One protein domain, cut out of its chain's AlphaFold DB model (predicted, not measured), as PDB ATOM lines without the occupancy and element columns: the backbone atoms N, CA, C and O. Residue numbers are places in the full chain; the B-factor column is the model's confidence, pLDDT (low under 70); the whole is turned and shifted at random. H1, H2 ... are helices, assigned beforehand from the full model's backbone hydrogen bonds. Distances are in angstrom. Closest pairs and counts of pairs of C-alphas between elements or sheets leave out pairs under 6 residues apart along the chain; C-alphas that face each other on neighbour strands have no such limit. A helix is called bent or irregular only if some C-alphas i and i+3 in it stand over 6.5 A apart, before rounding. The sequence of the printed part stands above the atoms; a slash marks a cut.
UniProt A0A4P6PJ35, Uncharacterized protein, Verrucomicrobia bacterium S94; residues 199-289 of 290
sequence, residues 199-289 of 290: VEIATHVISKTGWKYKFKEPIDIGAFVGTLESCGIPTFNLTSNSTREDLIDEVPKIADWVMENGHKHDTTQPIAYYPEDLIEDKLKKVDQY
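This is residues 199 to 289 of the 290 residues of an uncharacterized protein of Verrucomicrobia bacterium S94 (UniProt A0A4P6PJ35). Four helices lie nearly side by side as a small bundle, with H1 in the middle: the long, kinked H3 and the short H4 pack on H1 and on each other, the three making a triangle, while H2 packs on H1 and on no other helix. A long loop, residues 231 to 245, leads from H2 across to H3, and a second loop, residues 265 to 275, folds back from H3 to H4 at one end of the longest axis. The printed part has 91 residues, with four named helices in the order H1, H2, H3, H4 and no named strand; the class is all helix. It is compact, with a radius of gyration of the C-alphas of 12.7 A, and elongated in outline, spanning 40 by 24 by 17 A.

H3, residues 246 to 264, touches H1, residues 199 to 214, at a shallow tilt of 23 degrees, opposite ways; their closest C-alphas, those of Val 199 and Gly 262, are 5.8 A apart. With residues 255 to 263 alone, H3 touches H4, residues 276 to 283, and the two form a helical hairpin at a shallow tilt of 14 degrees, opposite ways; their closest C-alphas, those of His 263 and Glu 276, are 6.1 A apart. H1 is the hub, touching the three other helices. It touches H4 at a shallow tilt of 23 degrees, the same way, with the closest C-alphas, those of Thr 203 and Lys 282, 6.2 A apart. H1 and H2, residues 221 to 230, form a second helical hairpin: they touch at a shallow tilt of 14 degrees, opposite ways, and their closest C-alphas, those of Ala 202 and Leu 228, are 5.9 A apart. H2 is apart from both H3 and H4. In H1, H2 and H4 every O i to N i+4 pair is within hydrogen-bond range; in H3 11 of 15 are.

H3 is the longest helix, 27.1 A from C-alpha 246 at (31.880, -9.602, 37.637) to C-alpha 264. It has a kink of 39 degrees near residue 258 and is irregular, with C-alphas 260 and 263 7.7 A apart. H1 measures 22.4 A and begins at C-alpha 199, at (14.542, -1.154, 27.444). H2 measures 14.0 A. H4 measures 10.5 A and ends at C-alpha 283, at (13.894, -10.864, 32.592).

The two C-alphas farthest apart, those of Lys 216 and Pro 270, are 41.1 A apart. The printed part has no cut. The links from H2 to H3 and from H3 to H4 are long, with 15 and 11 residues; the link from H1 to H2, with 6 residues, is short. The mean pLDDT of the printed part is 90.6, and no printed residue is under 70.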
ATOM      1  N   VAL A 199      14.762  -0.047  26.490       92.00
ATOM      2  CA  VAL A 199      14.542  -1.154  27.444       92.00
ATOM      3  C   VAL A 199      14.381  -2.500  26.746       92.00
ATOM      4  O   VAL A 199      14.850  -3.514  27.250       92.00
ATOM      5  N   GLU A 200      13.778  -2.538  25.559       90.62
ATOM      6  CA  GLU A 200      13.709  -3.767  24.769       90.62
ATOM      7  C   GLU A 200      15.107  -4.226  24.328       90.62
ATOM      8  O   GLU A 200      15.425  -5.413  24.415       90.62
ATOM      9  N   ILE A 201      15.962  -3.287  23.912       90.88
ATOM     10  CA  ILE A 201      17.366  -3.578  23.595       90.88
ATOM     11  C   ILE A 201      18.085  -4.088  24.852       90.88
ATOM     12  O   ILE A 201      18.754  -5.122  24.803       90.88
ATOM     13  N   ALA A 202      17.919  -3.394  25.982       93.00
ATOM     14  CA  ALA A 202      18.559  -3.732  27.249       93.00
ATOM     15  C   ALA A 202      18.176  -5.136  27.737       93.00
ATOM     16  O   ALA A 202      19.045  -5.975  27.967       93.00
ATOM     17  N   THR A 203      16.877  -5.428  27.820       93.00
ATOM     18  CA  THR A 203      16.364  -6.748  28.221       93.00
ATOM     19  C   THR A 203      16.875  -7.858  27.303       93.00
ATOM     20  O   THR A 203      17.265  -8.924  27.784       93.00
ATOM     21  N   HIS A 204      16.961  -7.607  25.990       91.31
ATOM     22  CA  HIS A 204      17.534  -8.561  25.043       91.31
ATOM     23  C   HIS A 204      19.015  -8.849  25.328       91.31
ATOM     24  O   HIS A 204      19.403 -10.018  25.413       91.31
ATOM     25  N   VAL A 205      19.853  -7.818  25.495       93.69
ATOM     26  CA  VAL A 205      21.289  -8.031  25.746       93.69
ATOM     27  C   VAL A 205      21.564  -8.642  27.120       93.69
ATOM     28  O   VAL A 205      22.469  -9.469  27.226       93.69
ATOM     29  N   ILE A 206      20.763  -8.319  28.140       94.94
ATOM     30  CA  ILE A 206      20.828  -8.938  29.474       94.94
ATOM     31  C   ILE A 206      20.510 -10.434  29.369       94.94
ATOM     32  O   ILE A 206      21.329 -11.271  29.753       94.94
ATOM     33  N   SER A 207      19.369 -10.784  28.765       91.62
ATOM     34  CA  SER A 207      18.931 -12.176  28.602       91.62
ATOM     35  C   SER A 207      19.941 -13.008  27.801       91.62
ATOM     36  O   SER A 207      20.337 -14.101  28.213       91.62
ATOM     37  N   LYS A 208      20.450 -12.458  26.689       91.44
ATOM     38  CA  LYS A 208      21.485 -13.099  25.863       91.44
ATOM     39  C   LYS A 208      22.793 -13.305  26.625       91.44
ATOM     40  O   LYS A 208      23.434 -14.343  26.461       91.44
ATOM     41  N   THR A 209      23.193 -12.333  27.442       94.12
ATOM     42  CA  THR A 209      24.412 -12.416  28.256       94.12
ATOM     43  C   THR A 209      24.274 -13.483  29.332       94.12
ATOM     44  O   THR A 209      25.170 -14.316  29.445       94.12
ATOM     45  N   GLY A 210      23.137 -13.548  30.029       93.00
ATOM     46  CA  GLY A 210      22.856 -14.628  30.973       93.00
ATOM     47  C   GLY A 210      22.864 -16.006  30.306       93.00
ATOM     48  O   GLY A 210      23.557 -16.914  30.762       93.00
ATOM     49  N   TRP A 211      22.202 -16.166  29.156       92.38
ATOM     50  CA  TRP A 211      22.245 -17.430  28.413       92.38
ATOM     51  C   TRP A 211      23.689 -17.842  28.080       92.38
ATOM     52  O   TRP A 211      24.116 -18.953  28.399       92.38
ATOM     53  N   LYS A 212      24.488 -16.926  27.518       93.44
ATOM     54  CA  LYS A 212      25.906 -17.187  27.230       93.44
ATOM     55  C   LYS A 212      26.712 -17.487  28.490       93.44
ATOM     56  O   LYS A 212      27.644 -18.294  28.440       93.44
ATOM     57  N   TYR A 213      26.368 -16.847  29.608       93.38
ATOM     58  CA  TYR A 213      26.985 -17.091  30.902       93.38
ATOM     59  C   TYR A 213      26.793 -18.557  31.319       93.38
ATOM     60  O   TYR A 213      27.779 -19.291  31.463       93.38
ATOM     61  N   LYS A 214      25.535 -19.007  31.361       93.69
ATOM     62  CA  LYS A 214      25.122 -20.374  31.713       93.69
ATOM     63  C   LYS A 214      25.774 -21.455  30.853       93.69
ATOM     64  O   LYS A 214      26.202 -22.483  31.373       93.69
ATOM     65  N   PHE A 215      25.873 -21.226  29.545       94.06
ATOM     66  CA  PHE A 215      26.414 -22.207  28.597       94.06
ATOM     67  C   PHE A 215      27.923 -22.084  28.349       94.06
ATOM     68  O   PHE A 215      28.450 -22.761  27.474       94.06
ATOM     69  N   LYS A 216      28.643 -21.271  29.137       94.88
ATOM     70  CA  LYS A 216      30.102 -21.079  29.001       94.88
ATOM     71  C   LYS A 216      30.537 -20.567  27.617       94.88
ATOM     72  O   LYS A 216      31.677 -20.763  27.212       94.88
ATOM     73  N   GLU A 217      29.647 -19.862  26.923       95.00
ATOM     74  CA  GLU A 217      29.913 -19.249  25.619       95.00
ATOM     75  C   GLU A 217      30.728 -17.950  25.766       95.00
ATOM     76  O   GLU A 217      30.619 -17.271  26.798       95.00
ATOM     77  N   PRO A 218      31.505 -17.539  24.744       95.88
ATOM     78  CA  PRO A 218      32.204 -16.257  24.745       95.88
ATOM     79  C   PRO A 218      31.248 -15.058  24.874       95.88
ATOM     80  O   PRO A 218      30.277 -14.908  24.113       95.88
ATOM     81  N   ILE A 219      31.552 -14.175  25.828       96.62
ATOM     82  CA  ILE A 219      30.818 -12.931  26.095       96.62
ATOM     83  C   ILE A 219      31.730 -11.756  25.753       96.62
ATOM     84  O   ILE A 219      32.844 -11.667  26.261       96.62
ATOM     85  N   ASP A 220      31.238 -10.855  24.908       96.75
ATOM     86  CA  ASP A 220      31.870  -9.563  24.663       96.75
ATOM     87  C   ASP A 220      31.299  -8.552  25.666       96.75
ATOM     88  O   ASP A 220      30.217  -7.994  25.467       96.75
ATOM     89  N   ILE A 221      31.998  -8.391  26.790       96.88
ATOM     90  CA  ILE A 221      31.572  -7.523  27.895       96.88
ATOM     91  C   ILE A 221      31.597  -6.051  27.467       96.88
ATOM     92  O   ILE A 221      30.705  -5.292  27.839       96.88
ATOM     93  N   GLY A 222      32.554  -5.654  26.622       94.94
ATOM     94  CA  GLY A 222      32.619  -4.300  26.075       94.94
ATOM     95  C   GLY A 222      31.389  -3.959  25.232       94.94
ATOM     96  O   GLY A 222      30.792  -2.900  25.420       94.94
ATOM     97  N   ALA A 223      30.961  -4.876  24.359       94.19
ATOM     98  CA  ALA A 223      29.735  -4.704  23.580       94.19
ATOM     99  C   ALA A 223      28.476  -4.683  24.464       94.19
ATOM    100  O   ALA A 223      27.565  -3.892  24.208       94.19
ATOM    101  N   PHE A 224      28.424  -5.517  25.508       96.38
ATOM    102  CA  PHE A 224      27.324  -5.526  26.476       96.38
ATOM    103  C   PHE A 224      27.194  -4.180  27.205       96.38
ATOM    104  O   PHE A 224      26.144  -3.540  27.121       96.38
ATOM    105  N   VAL A 225      28.279  -3.713  27.834       96.31
ATOM    106  CA  VAL A 225      28.342  -2.429  28.556       96.31
ATOM    107  C   VAL A 225      28.021  -1.267  27.619       96.31
ATOM    108  O   VAL A 225      27.114  -0.489  27.903       96.31
ATOM    109  N   GLY A 226      28.674  -1.197  26.454       92.19
ATOM    110  CA  GLY A 226      28.444  -0.117  25.492       92.19
ATOM    111  C   GLY A 226      27.004  -0.064  24.972       92.19
ATOM    112  O   GLY A 226      26.470   1.022  24.742       92.19
ATOM    113  N   THR A 227      26.337  -1.216  24.831       93.25
ATOM    114  CA  THR A 227      24.920  -1.253  24.438       93.25
ATOM    115  C   THR A 227      24.025  -0.685  25.539       93.25
ATOM    116  O   THR A 227      23.182   0.164  25.245       93.25
ATOM    117  N   LEU A 228      24.226  -1.092  26.797       94.19
ATOM    118  CA  LEU A 228      23.462  -0.570  27.936       94.19
ATOM    119  C   LEU A 228      23.655   0.941  28.108       94.19
ATOM    120  O   LEU A 228      22.670   1.674  28.196       94.19
ATOM    121  N   GLU A 229      24.898   1.421  28.040       92.88
ATOM    122  CA  GLU A 229      25.216   2.851  28.106       92.88
ATOM    123  C   GLU A 229      24.550   3.639  26.972       92.88
ATOM    124  O   GLU A 229      23.989   4.711  27.205       92.88
ATOM    125  N   SER A 230      24.548   3.102  25.745       89.38
ATOM    126  CA  SER A 230      23.869   3.738  24.606       89.38
ATOM    127  C   SER A 230      22.351   3.825  24.788       89.38
ATOM    128  O   SER A 230      21.715   4.740  24.264       89.38
ATOM    129  N   CYS A 231      21.784   2.903  25.571       90.94
ATOM    130  CA  CYS A 231      20.383   2.902  25.966       90.94
ATOM    131  C   CYS A 231      20.122   3.781  27.196       90.94
ATOM    132  O   CYS A 231      18.965   3.956  27.559       90.94
ATOM    133  N   GLY A 232      21.154   4.339  27.841       92.44
ATOM    134  CA  GLY A 232      21.041   5.094  29.091       92.44
ATOM    135  C   GLY A 232      20.768   4.228  30.324       92.44
ATOM    136  O   GLY A 232      20.320   4.754  31.338       92.44
ATOM    137  N   ILE A 233      21.000   2.919  30.240       94.88
ATOM    138  CA  ILE A 233      20.795   1.969  31.337       94.88
ATOM    139  C   ILE A 233      22.074   1.928  32.186       94.88
ATOM    140  O   ILE A 233      23.164   1.821  31.617       94.88
ATOM    141  N   PRO A 234      21.984   2.021  33.525       96.12
ATOM    142  CA  PRO A 234      23.159   1.957  34.382       96.12
ATOM    143  C   PRO A 234      23.831   0.584  34.294       96.12
ATOM    144  O   PRO A 234      23.170  -0.450  34.281       96.12
ATOM    145  N   THR A 235      25.161   0.588  34.283       96.94
ATOM    146  CA  THR A 235      25.991  -0.626  34.277       96.94
ATOM    147  C   THR A 235      26.610  -0.924  35.643       96.94
ATOM    148  O   THR A 235      27.348  -1.896  35.776       96.94
ATOM    149  N   PHE A 236      26.305  -0.103  36.656       95.94
ATOM    150  CA  PHE A 236      26.865  -0.181  38.008       95.94
ATOM    151  C   PHE A 236      28.400  -0.218  37.995       95.94
ATOM    152  O   PHE A 236      29.015   0.762  37.576       95.94
ATOM    153  N   ASN A 237      29.018  -1.310  38.451       97.19
ATOM    154  CA  ASN A 237      30.473  -1.454  38.473       97.19
ATOM    155  C   ASN A 237      31.034  -2.103  37.198       97.19
ATOM    156  O   ASN A 237      32.254  -2.224  37.071       97.19
ATOM    157  N   LEU A 238      30.183  -2.508  36.246       97.12
ATOM    158  CA  LEU A 238      30.658  -3.085  34.993       97.12
ATOM    159  C   LEU A 238      31.281  -2.025  34.093       97.12
ATOM    160  O   LEU A 238      30.704  -0.973  33.808       97.12
ATOM    161  N   THR A 239      32.453  -2.376  33.577       97.06
ATOM    162  CA  THR A 239      33.193  -1.623  32.567       97.06
ATOM    163  C   THR A 239      33.558  -2.546  31.407       97.06
ATOM    164  O   THR A 239      33.439  -3.766  31.503       97.06
ATOM    165  N   SER A 240      34.081  -1.994  30.311       95.50
ATOM    166  CA  SER A 240      34.568  -2.806  29.185       95.50
ATOM    167  C   SER A 240      35.719  -3.760  29.542       95.50
ATOM    168  O   SER A 240      36.029  -4.643  28.749       95.50
ATOM    169  N   ASN A 241      36.366  -3.563  30.698       96.50
ATOM    170  CA  ASN A 241      37.477  -4.383  31.190       96.50
ATOM    171  C   ASN A 241      37.059  -5.356  32.304       96.50
ATOM    172  O   ASN A 241      37.925  -6.036  32.852       96.50
ATOM    173  N   SER A 242      35.774  -5.390  32.669       97.50
ATOM    174  CA  SER A 242      35.255  -6.328  33.665       97.50
ATOM    175  C   SER A 242      35.452  -7.774  33.221       97.50
ATOM    176  O   SER A 242      35.537  -8.073  32.024       97.50
ATOM    177  N   THR A 243      35.546  -8.678  34.190       97.12
ATOM    178  CA  THR A 243      35.695 -10.108  33.937       97.12
ATOM    179  C   THR A 243      34.339 -10.789  33.814       97.12
ATOM    180  O   THR A 243      33.275 -10.200  34.006       97.12
ATOM    181  N   ARG A 244      34.369 -12.075  33.462       95.81
ATOM    182  CA  ARG A 244      33.158 -12.889  33.396       95.81
ATOM    183  C   ARG A 244      32.519 -13.051  34.778       95.81
ATOM    184  O   ARG A 244      31.299 -13.112  34.864       95.81
ATOM    185  N   GLU A 245      33.333 -13.135  35.822       96.25
ATOM    186  CA  GLU A 245      32.910 -13.292  37.213       96.25
ATOM    187  C   GLU A 245      32.162 -12.053  37.712       96.25
ATOM    188  O   GLU A 245      31.141 -12.206  38.377       96.25
ATOM    189  N   ASP A 246      32.577 -10.851  37.295       96.75
ATOM    190  CA  ASP A 246      31.880  -9.602  37.637       96.75
ATOM    191  C   ASP A 246      30.409  -9.603  37.173       96.75
ATOM    192  O   ASP A 246      29.556  -8.941  37.763       96.75
ATOM    193  N   LEU A 247      30.075 -10.364  36.120       96.06
ATOM    194  CA  LEU A 247      28.704 -10.448  35.610       96.06
ATOM    195  C   LEU A 247      27.739 -11.109  36.603       96.06
ATOM    196  O   LEU A 247      26.555 -10.783  36.564       96.06
ATOM    197  N   ILE A 248      28.224 -12.007  37.471       94.88
ATOM    198  CA  ILE A 248      27.396 -12.721  38.460       94.88
ATOM    199  C   ILE A 248      26.729 -11.728  39.405       94.88
ATOM    200  O   ILE A 248      25.537 -11.832  39.673       94.88
ATOM    201  N   ASP A 249      27.498 -10.749  39.875       95.19
ATOM    202  CA  ASP A 249      27.028  -9.803  40.879       95.19
ATOM    203  C   ASP A 249      26.315  -8.606  40.250       95.19
ATOM    204  O   ASP A 249      25.434  -8.009  40.869       95.19
ATOM    205  N   GLU A 250      26.694  -8.216  39.032       96.56
ATOM    206  CA  GLU A 250      26.232  -6.962  38.444       96.56
ATOM    207  C   GLU A 250      25.059  -7.138  37.471       96.56
ATOM    208  O   GLU A 250      24.182  -6.277  37.429       96.56
ATOM    209  N   VAL A 251      24.972  -8.240  36.713       95.69
ATOM    210  CA  VAL A 251      23.861  -8.433  35.759       95.69
ATOM    211  C   VAL A 251      22.498  -8.545  36.454       95.69
ATOM    212  O   VAL A 251      21.570  -7.898  35.963       95.69
ATOM    213  N   PRO A 252      22.344  -9.259  37.590       94.88
ATOM    214  CA  PRO A 252      21.091  -9.246  38.345       94.88
ATOM    215  C   PRO A 252      20.680  -7.835  38.783       94.88
ATOM    216  O   PRO A 252      19.547  -7.437  38.544       94.88
ATOM    217  N   LYS A 253      21.619  -7.011  39.273       95.88
ATOM    218  CA  LYS A 253      21.338  -5.611  39.659       95.88
ATOM    219  C   LYS A 253      20.837  -4.772  38.481       95.88
ATOM    220  O   LYS A 253      19.965  -3.921  38.645       95.88
ATOM    221  N   ILE A 254      21.390  -4.995  37.288       96.75
ATOM    222  CA  ILE A 254      20.928  -4.345  36.051       96.75
ATOM    223  C   ILE A 254      19.524  -4.822  35.695       96.75
ATOM    224  O   ILE A 254      18.685  -3.995  35.342       96.75
ATOM    225  N   ALA A 255      19.255  -6.124  35.797       95.44
ATOM    226  CA  ALA A 255      17.930  -6.673  35.540       95.44
ATOM    227  C   ALA A 255      16.892  -6.086  36.510       95.44
ATOM    228  O   ALA A 255      15.884  -5.558  36.045       95.44
ATOM    229  N   ASP A 256      17.187  -6.063  37.810       94.19
ATOM    230  CA  ASP A 256      16.342  -5.463  38.849       94.19
ATOM    231  C   ASP A 256      16.077  -3.983  38.568       94.19
ATOM    232  O   ASP A 256      14.932  -3.530  38.565       94.19
ATOM    233  N   TRP A 257      17.119  -3.220  38.224       95.94
ATOM    234  CA  TRP A 257      16.950  -1.813  37.872       95.94
ATOM    235  C   TRP A 257      16.029  -1.631  36.662       95.94
ATOM    236  O   TRP A 257      15.182  -0.735  36.662       95.94
ATOM    237  N   VAL A 258      16.175  -2.473  35.631       94.69
ATOM    238  CA  VAL A 258      15.330  -2.433  34.430       94.69
ATOM    239  C   VAL A 258      13.886  -2.821  34.753       94.69
ATOM    240  O   VAL A 258      12.975  -2.195  34.217       94.69
ATOM    241  N   MET A 259      13.663  -3.787  35.643       90.88
ATOM    242  CA  MET A 259      12.330  -4.138  36.141       90.88
ATOM    243  C   MET A 259      11.666  -2.948  36.844       90.88
ATOM    244  O   MET A 259      10.548  -2.562  36.510       90.88
ATOM    245  N   GLU A 260      12.381  -2.311  37.771       91.31
ATOM    246  CA  GLU A 260      11.845  -1.226  38.597       91.31
ATOM    247  C   GLU A 260      11.657   0.093  37.831       91.31
ATOM    248  O   GLU A 260      10.734   0.858  38.120       91.31
ATOM    249  N   ASN A 261      12.534   0.387  36.866       92.62
ATOM    250  CA  ASN A 261      12.630   1.716  36.249       92.62
ATOM    251  C   ASN A 261      12.390   1.718  34.736       92.62
ATOM    252  O   ASN A 261      12.111   2.774  34.166       92.62
ATOM    253  N   GLY A 262      12.480   0.565  34.068       88.75
ATOM    254  CA  GLY A 262      12.465   0.467  32.609       88.75
ATOM    255  C   GLY A 262      11.204   1.058  31.986       88.75
ATOM    256  O   GLY A 262      11.288   1.843  31.041       88.75
ATOM    257  N   HIS A 263      10.035   0.775  32.558       82.69
ATOM    258  CA  HIS A 263       8.770   1.305  32.052       82.69
ATOM    259  C   HIS A 263       8.756   2.845  31.990       82.69
ATOM    260  O   HIS A 263       8.159   3.398  31.077       82.69
ATOM    261  N   LYS A 264       9.477   3.545  32.882       86.12
ATOM    262  CA  LYS A 264       9.586   5.021  32.948       86.12
ATOM    263  C   LYS A 264      10.834   5.598  32.271       86.12
ATOM    264  O   LYS A 264      11.072   6.803  32.361       86.12
ATOM    265  N   HIS A 265      11.662   4.762  31.650       87.56
ATOM    266  CA  HIS A 265      13.013   5.157  31.248       87.56
ATOM    267  C   HIS A 265      13.045   6.206  30.132       87.56
ATOM    268  O   HIS A 265      13.915   7.080  30.100       87.56
ATOM    269  N   ASP A 266      12.089   6.158  29.209       83.50
ATOM    270  CA  ASP A 266      12.040   7.130  28.132       83.50
ATOM    271  C   ASP A 266      11.409   8.454  28.585       83.50
ATOM    272  O   ASP A 266      10.200   8.609  28.720       83.50
ATOM    273  N   THR A 267      12.273   9.448  28.770       75.44
ATOM    274  CA  THR A 267      11.893  10.820  29.138       75.44
ATOM    275  C   THR A 267      11.764  11.754  27.933       75.44
ATOM    276  O   THR A 267      11.480  12.946  28.092       75.44
ATOM    277  N   THR A 268      11.992  11.255  26.714       75.44
ATOM    278  CA  THR A 268      11.879  12.069  25.500       75.44
ATOM    279  C   THR A 268      10.413  12.203  25.097       75.44
ATOM    280  O   THR A 268       9.632  11.294  25.327       75.44
ATOM    281  N   GLN A 269      10.002  13.329  24.513       71.75
ATOM    282  CA  GLN A 269       8.602  13.527  24.116       71.75
ATOM    283  C   GLN A 269       8.300  12.876  22.748       71.75
ATOM    284  O   GLN A 269       9.145  12.983  21.855       71.75
ATOM    285  N   PRO A 270       7.129  12.219  22.571       71.06
ATOM    286  CA  PRO A 270       6.140  11.883  23.615       71.06
ATOM    287  C   PRO A 270       6.716  10.869  24.616       71.06
ATOM    288  O   PRO A 270       7.453   9.988  24.202       71.06
ATOM    289  N   ILE A 271       6.391  10.933  25.902       75.06
ATOM    290  CA  ILE A 271       6.837   9.871  26.824       75.06
ATOM    291  C   ILE A 271       6.235   8.536  26.363       75.06
ATOM    292  O   ILE A 271       5.022   8.445  26.174       75.06
ATOM    293  N   ALA A 272       7.078   7.525  26.163       76.25
ATOM    294  CA  ALA A 272       6.660   6.185  25.779       76.25
ATOM    295  C   ALA A 272       6.987   5.209  26.904       76.25
ATOM    296  O   ALA A 272       8.143   5.069  27.295       76.25
ATOM    297  N   TYR A 273       5.969   4.523  27.415       79.06
ATOM    298  CA  TYR A 273       6.168   3.499  28.431       79.06
ATOM    299  C   TYR A 273       6.393   2.150  27.755       79.06
ATOM    300  O   TYR A 273       5.637   1.767  26.861       79.06
ATOM    301  N   TYR A 274       7.432   1.431  28.173       80.69
ATOM    302  CA  TYR A 274       7.612   0.041  27.766       80.69
ATOM    303  C   TYR A 274       6.778  -0.860  28.692       80.69
ATOM    304  O   TYR A 274       6.907  -0.699  29.909       80.69
ATOM    305  N   PRO A 275       5.926  -1.759  28.159       79.75
ATOM    306  CA  PRO A 275       5.009  -2.552  28.978       79.75
ATOM    307  C   PRO A 275       5.736  -3.404  30.027       79.75
ATOM    308  O   PRO A 275       6.701  -4.097  29.703       79.75
ATOM    309  N   GLU A 276       5.287  -3.335  31.283       82.88
ATOM    310  CA  GLU A 276       5.926  -4.024  32.417       82.88
ATOM    311  C   GLU A 276       5.906  -5.551  32.254       82.88
ATOM    312  O   GLU A 276       6.913  -6.208  32.503       82.88
ATOM    313  N   ASP A 277       4.810  -6.109  31.740       80.75
ATOM    314  CA  ASP A 277       4.647  -7.540  31.463       80.75
ATOM    315  C   ASP A 277       5.671  -8.068  30.441       80.75
ATOM    316  O   ASP A 277       6.187  -9.180  30.577       80.75
ATOM    317  N   LEU A 278       6.035  -7.250  29.448       82.06
ATOM    318  CA  LEU A 278       7.091  -7.584  28.490       82.06
ATOM    319  C   LEU A 278       8.490  -7.519  29.112       82.06
ATOM    320  O   LEU A 278       9.371  -8.286  28.708       82.06
ATOM    321  N   ILE A 279       8.719  -6.621  30.076       86.38
ATOM    322  CA  ILE A 279       9.968  -6.604  30.850       86.38
ATOM    323  C   ILE A 279      10.058  -7.886  31.682       86.38
ATOM    324  O   ILE A 279      11.069  -8.592  31.609       86.38
ATOM    325  N   GLU A 280       8.981  -8.218  32.398       87.44
ATOM    326  CA  GLU A 280       8.868  -9.415  33.231       87.44
ATOM    327  C   GLU A 280       9.141 -10.695  32.436       87.44
ATOM    328  O   GLU A 280      10.003 -11.483  32.829       87.44
ATOM    329  N   ASP A 281       8.470 -10.908  31.297       84.19
ATOM    330  CA  ASP A 281       8.652 -12.125  30.488       84.19
ATOM    331  C   ASP A 281      10.112 -12.313  30.038       84.19
ATOM    332  O   ASP A 281      10.662 -13.423  30.090       84.19
ATOM    333  N   LYS A 282      10.780 -11.217  29.652       83.00
ATOM    334  CA  LYS A 282      12.171 -11.256  29.181       83.00
ATOM    335  C   LYS A 282      13.176 -11.455  30.313       83.00
ATOM    336  O   LYS A 282      14.174 -12.156  30.105       83.00
ATOM    337  N   LEU A 283      12.940 -10.855  31.480       88.06
ATOM    338  CA  LEU A 283      13.894 -10.864  32.592       88.06
ATOM    339  C   LEU A 283      13.672 -11.996  33.600       88.06
ATOM    340  O   LEU A 283      14.635 -12.400  34.245       88.06
ATOM    341  N   LYS A 284      12.496 -12.636  33.642       87.56
ATOM    342  CA  LYS A 284      12.195 -13.779  34.534       87.56
ATOM    343  C   LYS A 284      13.182 -14.951  34.434       87.56
ATOM    344  O   LYS A 284      13.261 -15.793  35.327       87.56
ATOM    345  N   LYS A 285      13.909 -15.057  33.320       80.06
ATOM    346  CA  LYS A 285      14.901 -16.116  33.081       80.06
ATOM    347  C   LYS A 285      16.321 -15.726  33.492       80.06
ATOM    348  O   LYS A 285      17.170 -16.609  33.540       80.06
ATOM    349  N   VAL A 286      16.585 -14.451  33.777       85.69
ATOM    350  CA  VAL A 286      17.933 -13.955  34.098       85.69
ATOM    351  C   VAL A 286      18.440 -14.565  35.400       85.69
ATOM    352  O   VAL A 286      19.551 -15.086  35.413       85.69
ATOM    353  N   ASP A 287      17.590 -14.666  36.421       78.50
ATOM    354  CA  ASP A 287      17.919 -15.338  37.691       78.50
ATOM    355  C   ASP A 287      18.216 -16.836  37.532       78.50
ATOM    356  O   ASP A 287      18.790 -17.468  38.407       78.50
ATOM    357  N   GLN A 288      17.814 -17.449  36.415       85.19
ATOM    358  CA  GLN A 288      18.096 -18.860  36.128       85.19
ATOM    359  C   GLN A 288      19.433 -19.062  35.405       85.19
ATOM    360  O   GLN A 288      19.780 -20.201  35.042       85.19
ATOM    361  N   TYR A 289      20.111 -17.964  35.070       86.75
ATOM    362  CA  TYR A 289      21.323 -17.941  34.269       86.75
ATOM    363  C   TYR A 289      22.588 -17.670  35.079       86.75
ATOM    364  O   TYR A 289      23.627 -18.210  34.694       86.75
TER     365      TYR A 289